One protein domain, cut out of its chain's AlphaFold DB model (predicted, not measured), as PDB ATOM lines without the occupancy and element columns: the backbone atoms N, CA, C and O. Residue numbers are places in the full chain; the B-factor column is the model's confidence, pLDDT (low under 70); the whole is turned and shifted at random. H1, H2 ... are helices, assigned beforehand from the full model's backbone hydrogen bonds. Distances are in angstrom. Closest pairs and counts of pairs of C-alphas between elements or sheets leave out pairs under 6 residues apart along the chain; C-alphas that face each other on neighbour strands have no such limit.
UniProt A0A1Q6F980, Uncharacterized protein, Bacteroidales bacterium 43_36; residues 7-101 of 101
ATOM      1  N   ASN A   7      35.474  -0.589 251.082       92.44
ATOM      2  CA  ASN A   7      34.457  -0.332 252.105       92.44
ATOM      3  C   ASN A   7      34.025   1.137 252.082       92.44
ATOM      4  O   ASN A   7      32.842   1.448 252.224       92.44
ATOM      5  N   LYS A   8      34.976   2.052 251.869       93.75
ATOM      6  CA  LYS A   8      34.666   3.476 251.698       93.75
ATOM      7  C   LYS A   8      33.940   3.734 250.379       93.75
ATOM      8  O   LYS A   8      33.034   4.564 250.372       93.75
ATOM      9  N   ALA A   9      34.289   3.019 249.309       93.62
ATOM     10  CA  ALA A   9      33.574   3.089 248.035       93.62
ATOM     11  C   ALA A   9      32.101   2.696 248.213       93.62
ATOM     12  O   ALA A   9      31.202   3.446 247.832       93.62
ATOM     13  N   VAL A  10      31.834   1.579 248.901       95.19
ATOM     14  CA  VAL A  10      30.472   1.129 249.228       95.19
ATOM     15  C   VAL A  10      29.706   2.187 250.024       95.19
ATOM     16  O   VAL A  10      28.553   2.492 249.702       95.19
ATOM     17  N   GLU A  11      30.326   2.777 251.051       95.12
ATOM     18  CA  GLU A  11      29.711   3.862 251.824       95.12
ATOM     19  C   GLU A  11      29.398   5.083 250.947       95.12
ATOM     20  O   GLU A  11      28.309   5.656 251.056       95.12
ATOM     21  N   TYR A  12      30.327   5.468 250.071       95.25
ATOM     22  CA  TYR A  12      30.189   6.603 249.161       95.25
ATOM     23  C   TYR A  12      29.025   6.398 248.181       95.25
ATOM     24  O   TYR A  12      28.115   7.230 248.118       95.25
ATOM     25  N   ILE A  13      28.979   5.241 247.517       95.19
ATOM     26  CA  ILE A  13      27.916   4.841 246.585       95.19
ATOM     27  C   ILE A  13      26.552   4.827 247.282       95.19
ATOM     28  O   ILE A  13      25.581   5.423 246.807       95.19
ATOM     29  N   ASN A  14      26.461   4.197 248.456       95.00
ATOM     30  CA  ASN A  14      25.210   4.145 249.211       95.00
ATOM     31  C   ASN A  14      24.745   5.531 249.682       95.00
ATOM     32  O   ASN A  14      23.542   5.750 249.855       95.00
ATOM     33  N   ASN A  15      25.660   6.474 249.913       95.56
ATOM     34  CA  ASN A  15      25.302   7.856 250.220       95.56
ATOM     35  C   ASN A  15      24.794   8.594 248.976       95.56
ATOM     36  O   ASN A  15      23.732   9.213 249.061       95.56
ATOM     37  N   ALA A  16      25.452   8.443 247.824       94.81
ATOM     38  CA  ALA A  16      24.997   9.015 246.554       94.81
ATOM     39  C   ALA A  16      23.582   8.533 246.175       94.81
ATOM     40  O   ALA A  16      22.711   9.332 245.813       94.81
ATOM     41  N   LEU A  17      23.299   7.240 246.362       94.12
ATOM     42  CA  LEU A  17      21.962   6.668 246.166       94.12
ATOM     43  C   LEU A  17      20.912   7.325 247.069       94.12
ATOM     44  O   LEU A  17      19.840   7.714 246.596       94.12
ATOM     45  N   LYS A  18      21.213   7.505 248.361       94.31
ATOM     46  CA  LYS A  18      20.298   8.175 249.303       94.31
ATOM     47  C   LYS A  18      20.054   9.634 248.927       94.31
ATOM     48  O   LYS A  18      18.922  10.100 249.041       94.31
ATOM     49  N   GLU A  19      21.081  10.352 248.478       93.50
ATOM     50  CA  GLU A  19      20.964  11.749 248.040       93.50
ATOM     51  C   GLU A  19      20.063  11.896 246.809       93.50
ATOM     52  O   GLU A  19      19.289  12.851 246.716       93.50
ATOM     53  N   LYS A  20      20.086  10.910 245.905       88.94
ATOM     54  CA  LYS A  20      19.181  10.817 244.747       88.94
ATOM     55  C   LYS A  20      17.766  10.341 245.114       88.94
ATOM     56  O   LYS A  20      16.877  10.369 244.265       88.94
ATOM     57  N   GLY A  21      17.525   9.963 246.371       90.00
ATOM     58  CA  GLY A  21      16.231   9.482 246.868       90.00
ATOM     59  C   GLY A  21      16.002   7.978 246.695       90.00
ATOM     60  O   GLY A  21      14.891   7.502 246.945       90.00
ATOM     61  N   SER A  22      17.033   7.236 246.298       91.56
ATOM     62  CA  SER A  22      17.025   5.778 246.206       91.56
ATOM     63  C   SER A  22      17.332   5.127 247.558       91.56
ATOM     64  O   SER A  22      17.705   5.772 248.542       91.56
ATOM     65  N   HIS A  23      17.111   3.816 247.631       90.06
ATOM     66  CA  HIS A  23      17.443   3.023 248.809       90.06
ATOM     67  C   HIS A  23      18.909   2.590 248.792       90.06
ATOM     68  O   HIS A  23      19.499   2.436 247.729       90.06
ATOM     69  N   ALA A  24      19.468   2.383 249.983       92.56
ATOM     70  CA  ALA A  24      20.770   1.748 250.119       92.56
ATOM     71  C   ALA A  24      20.664   0.246 249.839       92.56
ATOM     72  O   ALA A  24      19.662  -0.382 250.205       92.56
ATOM     73  N   TYR A  25      21.721  -0.310 249.263       94.31
ATOM     74  CA  TYR A  25      21.878  -1.739 249.032       94.31
ATOM     75  C   TYR A  25      22.817  -2.364 250.071       94.31
ATOM     76  O   TYR A  25      23.620  -1.650 250.678       94.31
ATOM     77  N   PRO A  26      22.712  -3.686 250.298       94.25
ATOM     78  CA  PRO A  26      23.710  -4.428 251.057       94.25
ATOM     79  C   PRO A  26      25.111  -4.236 250.473       94.25
ATOM     80  O   PRO A  26      25.260  -4.176 249.253       94.25
ATOM     81  N   ASP A  27      26.119  -4.208 251.339       94.50
ATOM     82  CA  ASP A  27      27.512  -4.002 250.934       94.50
ATOM     83  C   ASP A  27      27.951  -5.043 249.896       94.50
ATOM     84  O   ASP A  27      28.496  -4.670 248.866       94.50
ATOM     85  N   ASP A  28      27.589  -6.316 250.092       93.25
ATOM     86  CA  ASP A  28      27.881  -7.410 249.153       93.25
ATOM     87  C   ASP A  28      27.328  -7.161 247.735       93.25
ATOM     88  O   ASP A  28      27.948  -7.550 246.749       93.25
ATOM     89  N   GLU A  29      26.165  -6.508 247.604       93.38
ATOM     90  CA  GLU A  29      25.573  -6.202 246.294       93.38
ATOM     91  C   GLU A  29      26.338  -5.078 245.589       93.38
ATOM     92  O   GLU A  29      26.535  -5.134 244.377       93.38
ATOM     93  N   ILE A  30      26.774  -4.064 246.343       94.44
ATOM     94  CA  ILE A  30      27.587  -2.970 245.801       94.44
ATOM     95  C   ILE A  30      28.987  -3.475 245.446       94.44
ATOM     96  O   ILE A  30      29.472  -3.166 244.364       94.44
ATOM     97  N   LEU A  31      29.598  -4.301 246.302       93.62
ATOM     98  CA  LEU A  31      30.887  -4.944 246.034       93.62
ATOM     99  C   LEU A  31      30.833  -5.787 244.758       93.62
ATOM    100  O   LEU A  31      31.714  -5.669 243.923       93.62
ATOM    101  N   ASN A  32      29.752  -6.542 244.544       92.31
ATOM    102  CA  ASN A  32      29.563  -7.299 243.306       92.31
ATOM    103  C   ASN A  32      29.519  -6.390 242.061       92.31
ATOM    104  O   ASN A  32      30.004  -6.774 241.003       92.31
ATOM    105  N   VAL A  33      28.953  -5.180 242.156       92.44
ATOM    106  CA  VAL A  33      28.995  -4.220 241.038       92.44
ATOM    107  C   VAL A  33      30.381  -3.617 240.858       92.44
ATOM    108  O   VAL A  33      30.813  -3.490 239.717       92.44
ATOM    109  N   ILE A  34      31.078  -3.286 241.945       92.69
ATOM    110  CA  ILE A  34      32.471  -2.826 241.893       92.69
ATOM    111  C   ILE A  34      33.324  -3.885 241.185       92.69
ATOM    112  O   ILE A  34      33.993  -3.563 240.212       92.69
ATOM    113  N   ASP A  35      33.219  -5.157 241.573       92.25
ATOM    114  CA  ASP A  35      33.917  -6.265 240.910       92.25
ATOM    115  C   ASP A  35      33.602  -6.325 239.403       92.25
ATOM    116  O   ASP A  35      34.506  -6.491 238.589       92.25
ATOM    117  N   MET A  36      32.343  -6.106 238.997       92.44
ATOM    118  CA  MET A  36      31.976  -6.038 237.574       92.44
ATOM    119  C   MET A  36      32.619  -4.853 236.836       92.44
ATOM    120  O   MET A  36      32.873  -4.969 235.637       92.44
ATOM    121  N   ILE A  37      32.847  -3.722 237.507       90.50
ATOM    122  CA  ILE A  37      33.549  -2.564 236.932       90.50
ATOM    123  C   ILE A  37      35.022  -2.923 236.702       90.50
ATOM    124  O   ILE A  37      35.526  -2.751 235.595       90.50
ATOM    125  N   TRP A  38      35.681  -3.533 237.692       89.56
ATOM    126  CA  TRP A  38      37.061  -4.014 237.546       89.56
ATOM    127  C   TRP A  38      37.202  -5.073 236.447       89.56
ATOM    128  O   TRP A  38      38.114  -4.978 235.624       89.56
ATOM    129  N   ASP A  39      36.276  -6.036 236.382       90.38
ATOM    130  CA  ASP A  39      36.222  -7.039 235.312       90.38
ATOM    131  C   ASP A  39      36.086  -6.368 233.935       90.38
ATOM    132  O   ASP A  39      36.738  -6.773 232.974       90.38
ATOM    133  N   TYR A  40      35.262  -5.318 233.823       90.12
ATOM    134  CA  TYR A  40      35.121  -4.562 232.578       90.12
ATOM    135  C   TYR A  40      36.438  -3.902 232.168       90.12
ATOM    136  O   TYR A  40      36.834  -3.997 231.002       90.12
ATOM    137  N   TYR A  41      37.129  -3.257 233.108       86.69
ATOM    138  CA  TYR A  41      38.422  -2.644 232.828       86.69
ATOM    139  C   TYR A  41      39.466  -3.685 232.404       86.69
ATOM    140  O   TYR A  41      40.215  -3.442 231.455       86.69
ATOM    141  N   GLU A  42      39.495  -4.858 233.042       86.56
ATOM    142  CA  GLU A  42      40.397  -5.954 232.666       86.56
ATOM    143  C   GLU A  42      40.079  -6.492 231.261       86.56
ATOM    144  O   GLU A  42      40.978  -6.624 230.426       86.56
ATOM    145  N   GLU A  43      38.804  -6.761 230.964       85.75
ATOM    146  CA  GLU A  43      38.372  -7.321 229.678       85.75
ATOM    147  C   GLU A  43      38.606  -6.369 228.495       85.75
ATOM    148  O   GLU A  43      38.866  -6.831 227.378       85.75
ATOM    149  N   ASN A  44      38.536  -5.055 228.730       83.25
ATOM    150  CA  ASN A  44      38.742  -4.032 227.701       83.25
ATOM    151  C   ASN A  44      40.184  -3.504 227.642       83.25
ATOM    152  O   ASN A  44      40.488  -2.679 226.782       83.25
ATOM    153  N   GLY A  45      41.081  -3.995 228.504       78.00
ATOM    154  CA  GLY A  45      42.475  -3.543 228.554       78.00
ATOM    155  C   GLY A  45      42.650  -2.123 229.101       78.00
ATOM    156  O   GLY A  45      43.692  -1.520 228.879       78.00
ATOM    157  N   LEU A  46      41.654  -1.602 229.823       75.12
ATOM    158  CA  LEU A  46      41.657  -0.259 230.422       75.12
ATOM    159  C   LEU A  46      42.492  -0.193 231.713       75.12
ATOM    160  O   LEU A  46      42.811   0.887 232.193       75.12
ATOM    161  N   LEU A  47      42.881  -1.347 232.269       72.06
ATOM    162  CA  LEU A  47      43.823  -1.425 233.395       72.06
ATOM    163  C   LEU A  47      45.285  -1.210 232.973       72.06
ATOM    164  O   LEU A  47      46.159  -1.052 233.831       72.06
ATOM    165  N   GLU A  48      45.582  -1.269 231.672       67.69
ATOM    166  CA  GLU A  48      46.916  -0.952 231.176       67.69
ATOM    167  C   GLU A  48      47.072   0.574 231.151       67.69
ATOM    168  O   GLU A  48      46.319   1.275 230.485       67.69
ATOM    169  N   ILE A  49      48.046   1.091 231.908       55.03
ATOM    170  CA  ILE A  49      48.415   2.512 231.894       55.03
ATOM    171  C   ILE A  49      49.011   2.814 230.515       55.03
ATOM    172  O   ILE A  49      50.224   2.706 230.328       55.03
ATOM    173  N   ASP A  50      48.174   3.155 229.541       48.62
ATOM    174  CA  ASP A  50      48.634   3.887 228.372       48.62
ATOM    175  C   ASP A  50      48.627   5.371 228.752       48.62
ATOM    176  O   ASP A  50      47.585   5.954 229.044       48.62
ATOM    177  N   ASP A  51      49.809   5.996 228.747       52.16
ATOM    178  CA  ASP A  51      50.023   7.438 228.985       52.16
ATOM    179  C   ASP A  51      49.234   8.347 227.993       52.16
ATOM    180  O   ASP A  51      49.327   9.571 228.076       52.16
ATOM    181  N   ASP A  52      48.482   7.753 227.055       51.62
ATOM    182  CA  ASP A  52      47.676   8.383 226.001       51.62
ATOM    183  C   ASP A  52      46.150   8.338 226.266       51.62
ATOM    184  O   ASP A  52      45.384   8.796 225.413       51.62
ATOM    185  N   PHE A  53      45.676   7.811 227.407       49.75
ATOM    186  CA  PHE A  53      44.244   7.851 227.746       49.75
ATOM    187  C   PHE A  53      43.850   9.282 228.156       49.75
ATOM    188  O   PHE A  53      44.045   9.713 229.294       49.75
ATOM    189  N   GLU A  54      43.385  10.078 227.189       50.41
ATOM    190  CA  GLU A  54      42.900  11.433 227.448       50.41
ATOM    191  C   GLU A  54      41.562  11.372 228.203       50.41
ATOM    192  O   GLU A  54      40.643  10.667 227.802       50.41
ATOM    193  N   ALA A  55      41.438  12.174 229.264       50.12
ATOM    194  CA  ALA A  55      40.277  12.290 230.161       50.12
ATOM    195  C   ALA A  55      38.946  12.743 229.496       50.12
ATOM    196  O   ALA A  55      38.016  13.156 230.184       50.12
ATOM    197  N   ASP A  56      38.858  12.731 228.162       47.00
ATOM    198  CA  ASP A  56      37.624  12.965 227.394       47.00
ATOM    199  C   ASP A  56      36.832  11.646 227.181       47.00
ATOM    200  O   ASP A  56      35.695  11.694 226.717       47.00
ATOM    201  N   ASP A  57      37.400  10.485 227.550       57.03
ATOM    202  CA  ASP A  57      36.776   9.149 227.431       57.03
ATOM    203  C   ASP A  57      35.918   8.738 228.655       57.03
ATOM    204  O   ASP A  57      35.116   7.808 228.556       57.03
ATOM    205  N   ASP A  58      36.007   9.436 229.797       56.16
ATOM    206  CA  ASP A  58      35.300   9.050 231.039       56.16
ATOM    207  C   ASP A  58      33.766   9.102 230.906       56.16
ATOM    208  O   ASP A  58      33.037   8.260 231.446       56.16
ATOM    209  N   GLU A  59      33.247  10.072 230.142       58.16
ATOM    210  CA  GLU A  59      31.805  10.198 229.901       58.16
ATOM    211  C   GLU A  59      31.283   9.036 229.029       58.16
ATOM    212  O   GLU A  59      30.170   8.553 229.263       58.16
ATOM    213  N   ASP A  60      32.096   8.529 228.090       67.94
ATOM    214  CA  ASP A  60      31.745   7.401 227.212       67.94
ATOM    215  C   ASP A  60      31.839   6.059 227.971       67.94
ATOM    216  O   ASP A  60      30.920   5.232 227.906       67.94
ATOM    217  N   ILE A  61      32.868   5.883 228.813       79.62
ATOM    218  CA  ILE A  61      33.063   4.679 229.641       79.62
ATOM    219  C   ILE A  61      31.907   4.475 230.625       79.62
ATOM    220  O   ILE A  61      31.423   3.350 230.784       79.62
ATOM    221  N   SER A  62      31.405   5.545 231.254       83.75
ATOM    222  CA  SER A  62      30.290   5.449 232.211       83.75
ATOM    223  C   SER A  62      29.031   4.819 231.591       83.75
ATOM    224  O   SER A  62      28.353   3.992 232.218       83.75
ATOM    225  N   GLY A  63      28.735   5.155 230.330       86.81
ATOM    226  CA  GLY A  63      27.605   4.614 229.581       86.81
ATOM    227  C   GLY A  63      27.797   3.140 229.236       86.81
ATOM    228  O   GLY A  63      26.881   2.329 229.426       86.81
ATOM    229  N   GLU A  64      28.997   2.771 228.786       89.44
ATOM    230  CA  GLU A  64      29.342   1.382 228.478       89.44
ATOM    231  C   GLU A  64      29.329   0.491 229.727       89.44
ATOM    232  O   GLU A  64      28.760  -0.607 229.688       89.44
ATOM    233  N   LEU A  65      29.850   0.990 230.854       90.94
ATOM    234  CA  LEU A  65      29.796   0.335 232.163       90.94
ATOM    235  C   LEU A  65      28.355   0.097 232.609       90.94
ATOM    236  O   LEU A  65      27.999  -1.027 232.973       90.94
ATOM    237  N   CYS A  66      27.492   1.112 232.522       92.19
ATOM    238  CA  CYS A  66      26.075   0.967 232.859       92.19
ATOM    239  C   CYS A  66      25.411  -0.153 232.050       92.19
ATOM    240  O   CYS A  66      24.687  -0.997 232.597       92.19
ATOM    241  N   ASP A  67      25.669  -0.189 230.745       92.00
ATOM    242  CA  ASP A  67      25.139  -1.210 229.849       92.00
ATOM    243  C   ASP A  67      25.725  -2.601 230.125       92.00
ATOM    244  O   ASP A  67      25.010  -3.609 230.010       92.00
ATOM    245  N   TYR A  68      27.011  -2.681 230.469       92.88
ATOM    246  CA  TYR A  68      27.700  -3.915 230.833       92.88
ATOM    247  C   TYR A  68      27.153  -4.489 232.145       92.88
ATOM    248  O   TYR A  68      26.641  -5.614 232.155       92.88
ATOM    249  N   ILE A  69      27.129  -3.692 233.215       92.38
ATOM    250  CA  ILE A  69      26.594  -4.071 234.531       92.38
ATOM    251  C   ILE A  69      25.125  -4.471 234.402       92.38
ATOM    252  O   ILE A  69      24.717  -5.528 234.883       92.38
ATOM    253  N   THR A  70      24.319  -3.712 233.652       92.25
ATOM    254  CA  THR A  70      22.915  -4.071 233.391       92.25
ATOM    255  C   THR A  70      22.792  -5.443 232.720       92.25
ATOM    256  O   THR A  70      21.867  -6.210 233.016       92.25
ATOM    257  N   ARG A  71      23.690  -5.785 231.787       92.00
ATOM    258  CA  ARG A  71      23.717  -7.106 231.137       92.00
ATOM    259  C   ARG A  71      24.159  -8.208 232.099       92.00
ATOM    260  O   ARG A  71      23.616  -9.312 232.008       92.00
ATOM    261  N   MET A  72      25.100  -7.928 232.994       90.31
ATOM    262  CA  MET A  72      25.607  -8.880 233.985       90.31
ATOM    263  C   MET A  72      24.582  -9.156 235.087       90.31
ATOM    264  O   MET A  72      24.212 -10.315 235.289       90.31
ATOM    265  N   LEU A  73      23.982  -8.117 235.669       88.88
ATOM    266  CA  LEU A  73      22.906  -8.242 236.659       88.88
ATOM    267  C   LEU A  73      21.660  -8.936 236.092       88.88
ATOM    268  O   LEU A  73      20.949  -9.612 236.817       88.88
ATOM    269  N   LYS A  74      21.391  -8.858 234.781       87.62
ATOM    270  CA  LYS A  74      20.312  -9.652 234.152       87.62
ATOM    271  C   LYS A  74      20.595 -11.156 234.128       87.62
ATOM    272  O   LYS A  74      19.651 -11.949 234.041       87.62
ATOM    273  N   LYS A  75      21.869 -11.559 234.113       87.81
ATOM    274  CA  LYS A  75      22.272 -12.972 234.186       87.81
ATOM    275  C   LYS A  75      22.235 -13.466 235.631       87.81
ATOM    276  O   LYS A  75      21.924 -14.639 235.848       87.81
ATOM    277  N   ASP A  76      22.500 -12.579 236.586       85.12
ATOM    278  CA  ASP A  76      22.399 -12.863 238.009       85.12
ATOM    279  C   ASP A  76      20.938 -12.813 238.487       85.12
ATOM    280  O   ASP A  76      20.254 -11.798 238.446       85.12
ATOM    281  N   ARG A  77      20.419 -13.952 238.948       77.88
ATOM    282  CA  ARG A  77      19.039 -14.039 239.456       77.88
ATOM    283  C   ARG A  77      18.907 -13.609 240.914       77.88
ATOM    284  O   ARG A  77      17.779 -13.544 241.404       77.88
ATOM    285  N   HIS A  78      20.025 -13.410 241.600       81.88
ATOM    286  CA  HIS A  78      20.081 -13.028 243.005       81.88
ATOM    287  C   HIS A  78      20.302 -11.530 243.197       81.88
ATOM    288  O   HIS A  78      19.912 -11.029 244.249       81.88
ATOM    289  N   ALA A  79      20.802 -10.842 242.166       84.88
ATOM    290  CA  ALA A  79      20.968  -9.397 242.142       84.88
ATOM    291  C   ALA A  79      19.694  -8.663 242.584       84.88
ATOM    292  O   ALA A  79      18.608  -8.835 242.013       84.88
ATOM    293  N   GLN A  80      19.841  -7.826 243.607       87.81
ATOM    294  CA  GLN A  80      18.773  -6.982 244.143       87.81
ATOM    295  C   GLN A  80      18.822  -5.561 243.582       87.81
ATOM    296  O   GLN A  80      17.850  -4.813 243.720       87.81
ATOM    297  N   ILE A  81      19.931  -5.209 242.928       90.50
ATOM    298  CA  ILE A  81      20.154  -3.888 242.354       90.50
ATOM    299  C   ILE A  81      19.182  -3.616 241.215       90.50
ATOM    300  O   ILE A  81      19.032  -4.385 240.263       90.50
ATOM    301  N   LYS A  82      18.498  -2.479 241.317       90.62
ATOM    302  CA  LYS A  82      17.593  -2.018 240.277       90.62
ATOM    303  C   LYS A  82      18.369  -1.356 239.151       90.62
ATOM    304  O   LYS A  82      19.236  -0.527 239.388       90.62
ATOM    305  N   ALA A  83      17.934  -1.607 237.919       89.38
ATOM    306  CA  ALA A  83      18.530  -0.986 236.741       89.38
ATOM    307  C   ALA A  83      18.482   0.556 236.746       89.38
ATOM    308  O   ALA A  83      19.335   1.189 236.143       89.38
ATOM    309  N   GLU A  84      17.499   1.155 237.431       91.00
ATOM    310  CA  GLU A  84      17.381   2.615 237.579       91.00
ATOM    311  C   GLU A  84      18.481   3.232 238.454       91.00
ATOM    312  O   GLU A  84      18.797   4.406 238.288       91.00
ATOM    313  N   ASP A  85      19.065   2.436 239.350       93.88
ATOM    314  CA  ASP A  85      20.086   2.877 240.300       93.88
ATOM    315  C   ASP A  85      21.511   2.629 239.775       93.88
ATOM    316  O   ASP A  85      22.457   3.204 240.304       93.88
ATOM    317  N   ILE A  86      21.673   1.825 238.711       92.75
ATOM    318  CA  ILE A  86      22.982   1.495 238.119       92.75
ATOM    319  C   ILE A  86      23.768   2.748 237.710       92.75
ATOM    320  O   ILE A  86      24.925   2.832 238.111       92.75
ATOM    321  N   PRO A  87      23.190   3.741 236.999       93.25
ATOM    322  CA  PRO A  87      23.948   4.934 236.622       93.25
ATOM    323  C   PRO A  87      24.504   5.685 237.829       93.25
ATOM    324  O   PRO A  87      25.648   6.109 237.817       93.25
ATOM    325  N   VAL A  88      23.728   5.771 238.912       94.25
ATOM    326  CA  VAL A  88      24.169   6.433 240.145       94.25
ATOM    327  C   VAL A  88      25.297   5.652 240.819       94.25
ATOM    328  O   VAL A  88      26.194   6.264 241.385       94.25
ATOM    329  N   ILE A  89      25.252   4.318 240.774       94.00
ATOM    330  CA  ILE A  89      26.302   3.464 241.342       94.00
ATOM    331  C   ILE A  89      27.611   3.638 240.573       94.00
ATOM    332  O   ILE A  89      28.634   3.871 241.204       94.00
ATOM    333  N   VAL A  90      27.560   3.574 239.241       92.75
ATOM    334  CA  VAL A  90      28.734   3.730 238.368       92.75
ATOM    335  C   VAL A  90      29.332   5.127 238.505       92.75
ATOM    336  O   VAL A  90      30.517   5.256 238.777       92.75
ATOM    337  N   GLU A  91      28.510   6.177 238.406       91.81
ATOM    338  CA  GLU A  91      28.968   7.563 238.581       91.81
ATOM    339  C   GLU A  91      29.630   7.779 239.951       91.81
ATOM    340  O   GLU A  91      30.633   8.481 240.057       91.81
ATOM    341  N   ALA A  92      29.065   7.200 241.016       93.31
ATOM    342  CA  ALA A  92      29.598   7.353 242.365       93.31
ATOM    343  C   ALA A  92      30.886   6.551 242.598       93.31
ATOM    344  O   ALA A  92      31.700   6.963 243.420       93.31
ATOM    345  N   GLU A  93      31.057   5.422 241.912       92.12
ATOM    346  CA  GLU A  93      32.270   4.611 241.973       92.12
ATOM    347  C   GLU A  93      33.442   5.333 241.299       92.12
ATOM    348  O   GLU A  93      34.428   5.614 241.982       92.12
ATOM    349  N   ILE A  94      33.261   5.788 240.056       89.12
ATOM    350  CA  ILE A  94      34.263   6.567 239.307       89.12
ATOM    351  C   ILE A  94      34.628   7.844 240.078       89.12
ATOM    352  O   ILE A  94      35.796   8.148 240.299       89.12
ATOM    353  N   ALA A  95      33.629   8.570 240.597       89.94
ATOM    354  CA  ALA A  95      33.878   9.777 241.386       89.94
ATOM    355  C   ALA A  95      34.643   9.506 242.694       89.94
ATOM    356  O   ALA A  95      35.337  10.394 243.203       89.94
ATOM    357  N   TYR A  96      34.492   8.315 243.281       91.06
ATOM    358  CA  TYR A  96      35.275   7.916 244.445       91.06
ATOM    359  C   TYR A  96      36.710   7.563 244.047       91.06
ATOM    360  O   TYR A  96      37.631   8.033 244.722       91.06
ATOM    361  N   GLU A  97      36.900   6.817 242.957       85.94
ATOM    362  CA  GLU A  97      38.206   6.494 242.374       85.94
ATOM    363  C   GLU A  97      39.021   7.767 242.071       85.94
ATOM    364  O   GLU A  97      40.117   7.940 242.615       85.94
ATOM    365  N   ASP A  98      38.427   8.728 241.360       85.19
ATOM    366  CA  ASP A  98      39.013  10.046 241.057       85.19
ATOM    367  C   ASP A  98      39.398  10.853 242.304       85.19
ATOM    368  O   ASP A  98      40.256  11.738 242.268       85.19
ATOM    369  N   SER A  99      38.727  10.607 243.431       85.62
ATOM    370  CA  SER A  99      38.982  11.339 244.673       85.62
ATOM    371  C   SER A  99      40.186  10.806 245.454       85.62
ATOM    372  O   SER A  99      40.721  11.520 246.311       85.62
ATOM    373  N   VAL A 100      40.596   9.557 245.194       82.81
ATOM    374  CA  VAL A 100      41.677   8.868 245.919       82.81
ATOM    375  C   VAL A 100      42.962   8.707 245.098       82.81
ATOM    376  O   VAL A 100      44.037   8.602 245.713       82.81
ATOM    377  N   LEU A 101      42.861   8.712 243.763       67.19
ATOM    378  CA  LEU A 101      43.985   8.692 242.812       67.19
ATOM    379  C   LEU A 101      44.632  10.078 242.638       67.19
ATOM    380  O   LEU A 101      45.891  10.117 242.642       67.19
TER     381      LEU A 101
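Overview. This is residues 7 to 101 of the 101 residues of an uncharacterized protein of Bacteroidales bacterium 43_36 (UniProt A0A1Q6F980). Four helices make a compact body of two crossed pairs: the two longest, H2 and H3, cross at a steep angle, and H1 crosses H4. H4 also packs on H3 with its first residues and H1 on the first residues of H2, which closes a ring of contacts, and a loop, residues 48 to 57, sticks out between H2 and H3 in the chain. The printed part has 95 residues with four named helices, in the order H1, H2, H3, H4, and no named strand; its class is all helix. It is compact, with a radius of gyration of the C-alphas of 13.2 A, and the C-alphas span 38 by 28 by 21 A.

Arrangement. H1, residues 7 to 19, touches H2, residues 27 to 44, about perpendicular at 74 degrees; H2 does so with residues 27 to 31 alone, and the closest C-alphas, those of Val 10 and Ile 30, are 6.1 A apart. H2 with residues 33 to 40 alone touches H3, residues 58 to 75, which does so with residues 65 to 72 alone. The closest C-alphas there are those of Met 36 and Ile 69, 6.5 A apart, and the two helices run opposite ways at a steep tilt of 63 degrees. H3 with residues 62 to 70 alone touches H4, residues 86 to 100, which does so with residues 86 to 91 alone. Their closest C-alphas, those of Cys 66 and Pro 87, are 5.9 A apart, and they run opposite ways at a steep tilt of 51 degrees. H4 touches H1 with 15 pairs of C-alphas within 8 A, the closest being those of Ile 13 and Ala 92, 5.2 A apart; they run opposite ways at a steep tilt of 50 degrees. H2 and H4 are close but not clearly touching, the closest C-alphas being those of Ile 34 and Glu 93, 7.4 A apart. H1 and H3 are apart. The helix packing is mostly crossed, with 0 of 4 touching pairs at a shallow tilt. In H1, H2 and H4 every O i to N i+4 pair is within hydrogen-bond range, and in H3 12 of 14 are.

Along the chain. H1 begins at C-alpha 7, (34.457, -0.332, 252.105), and measures 18.6 A from first to last C-alpha. H2 and H3 each measure 25.8 A; C-alpha 58, where H3 begins, is at (35.300, 9.050, 231.039). H4 measures 21.6 A and ends at C-alpha 100, (41.677, 8.868, 245.919).

Size, cuts and confidence. The two C-alphas farthest apart, those of Asp 51 and Arg 77, are 39.1 A apart. Without residues 48 to 57, which stand free, the body spans 33 by 32 by 21 A. The printed part has no cut. The link from H2 to H3, residues 45 to 57, is long; the links from H1 to H2 and from H3 to H4 are short. The mean pLDDT of the printed part is 85.0, and residues 48 to 60 and residue 101 are under 70.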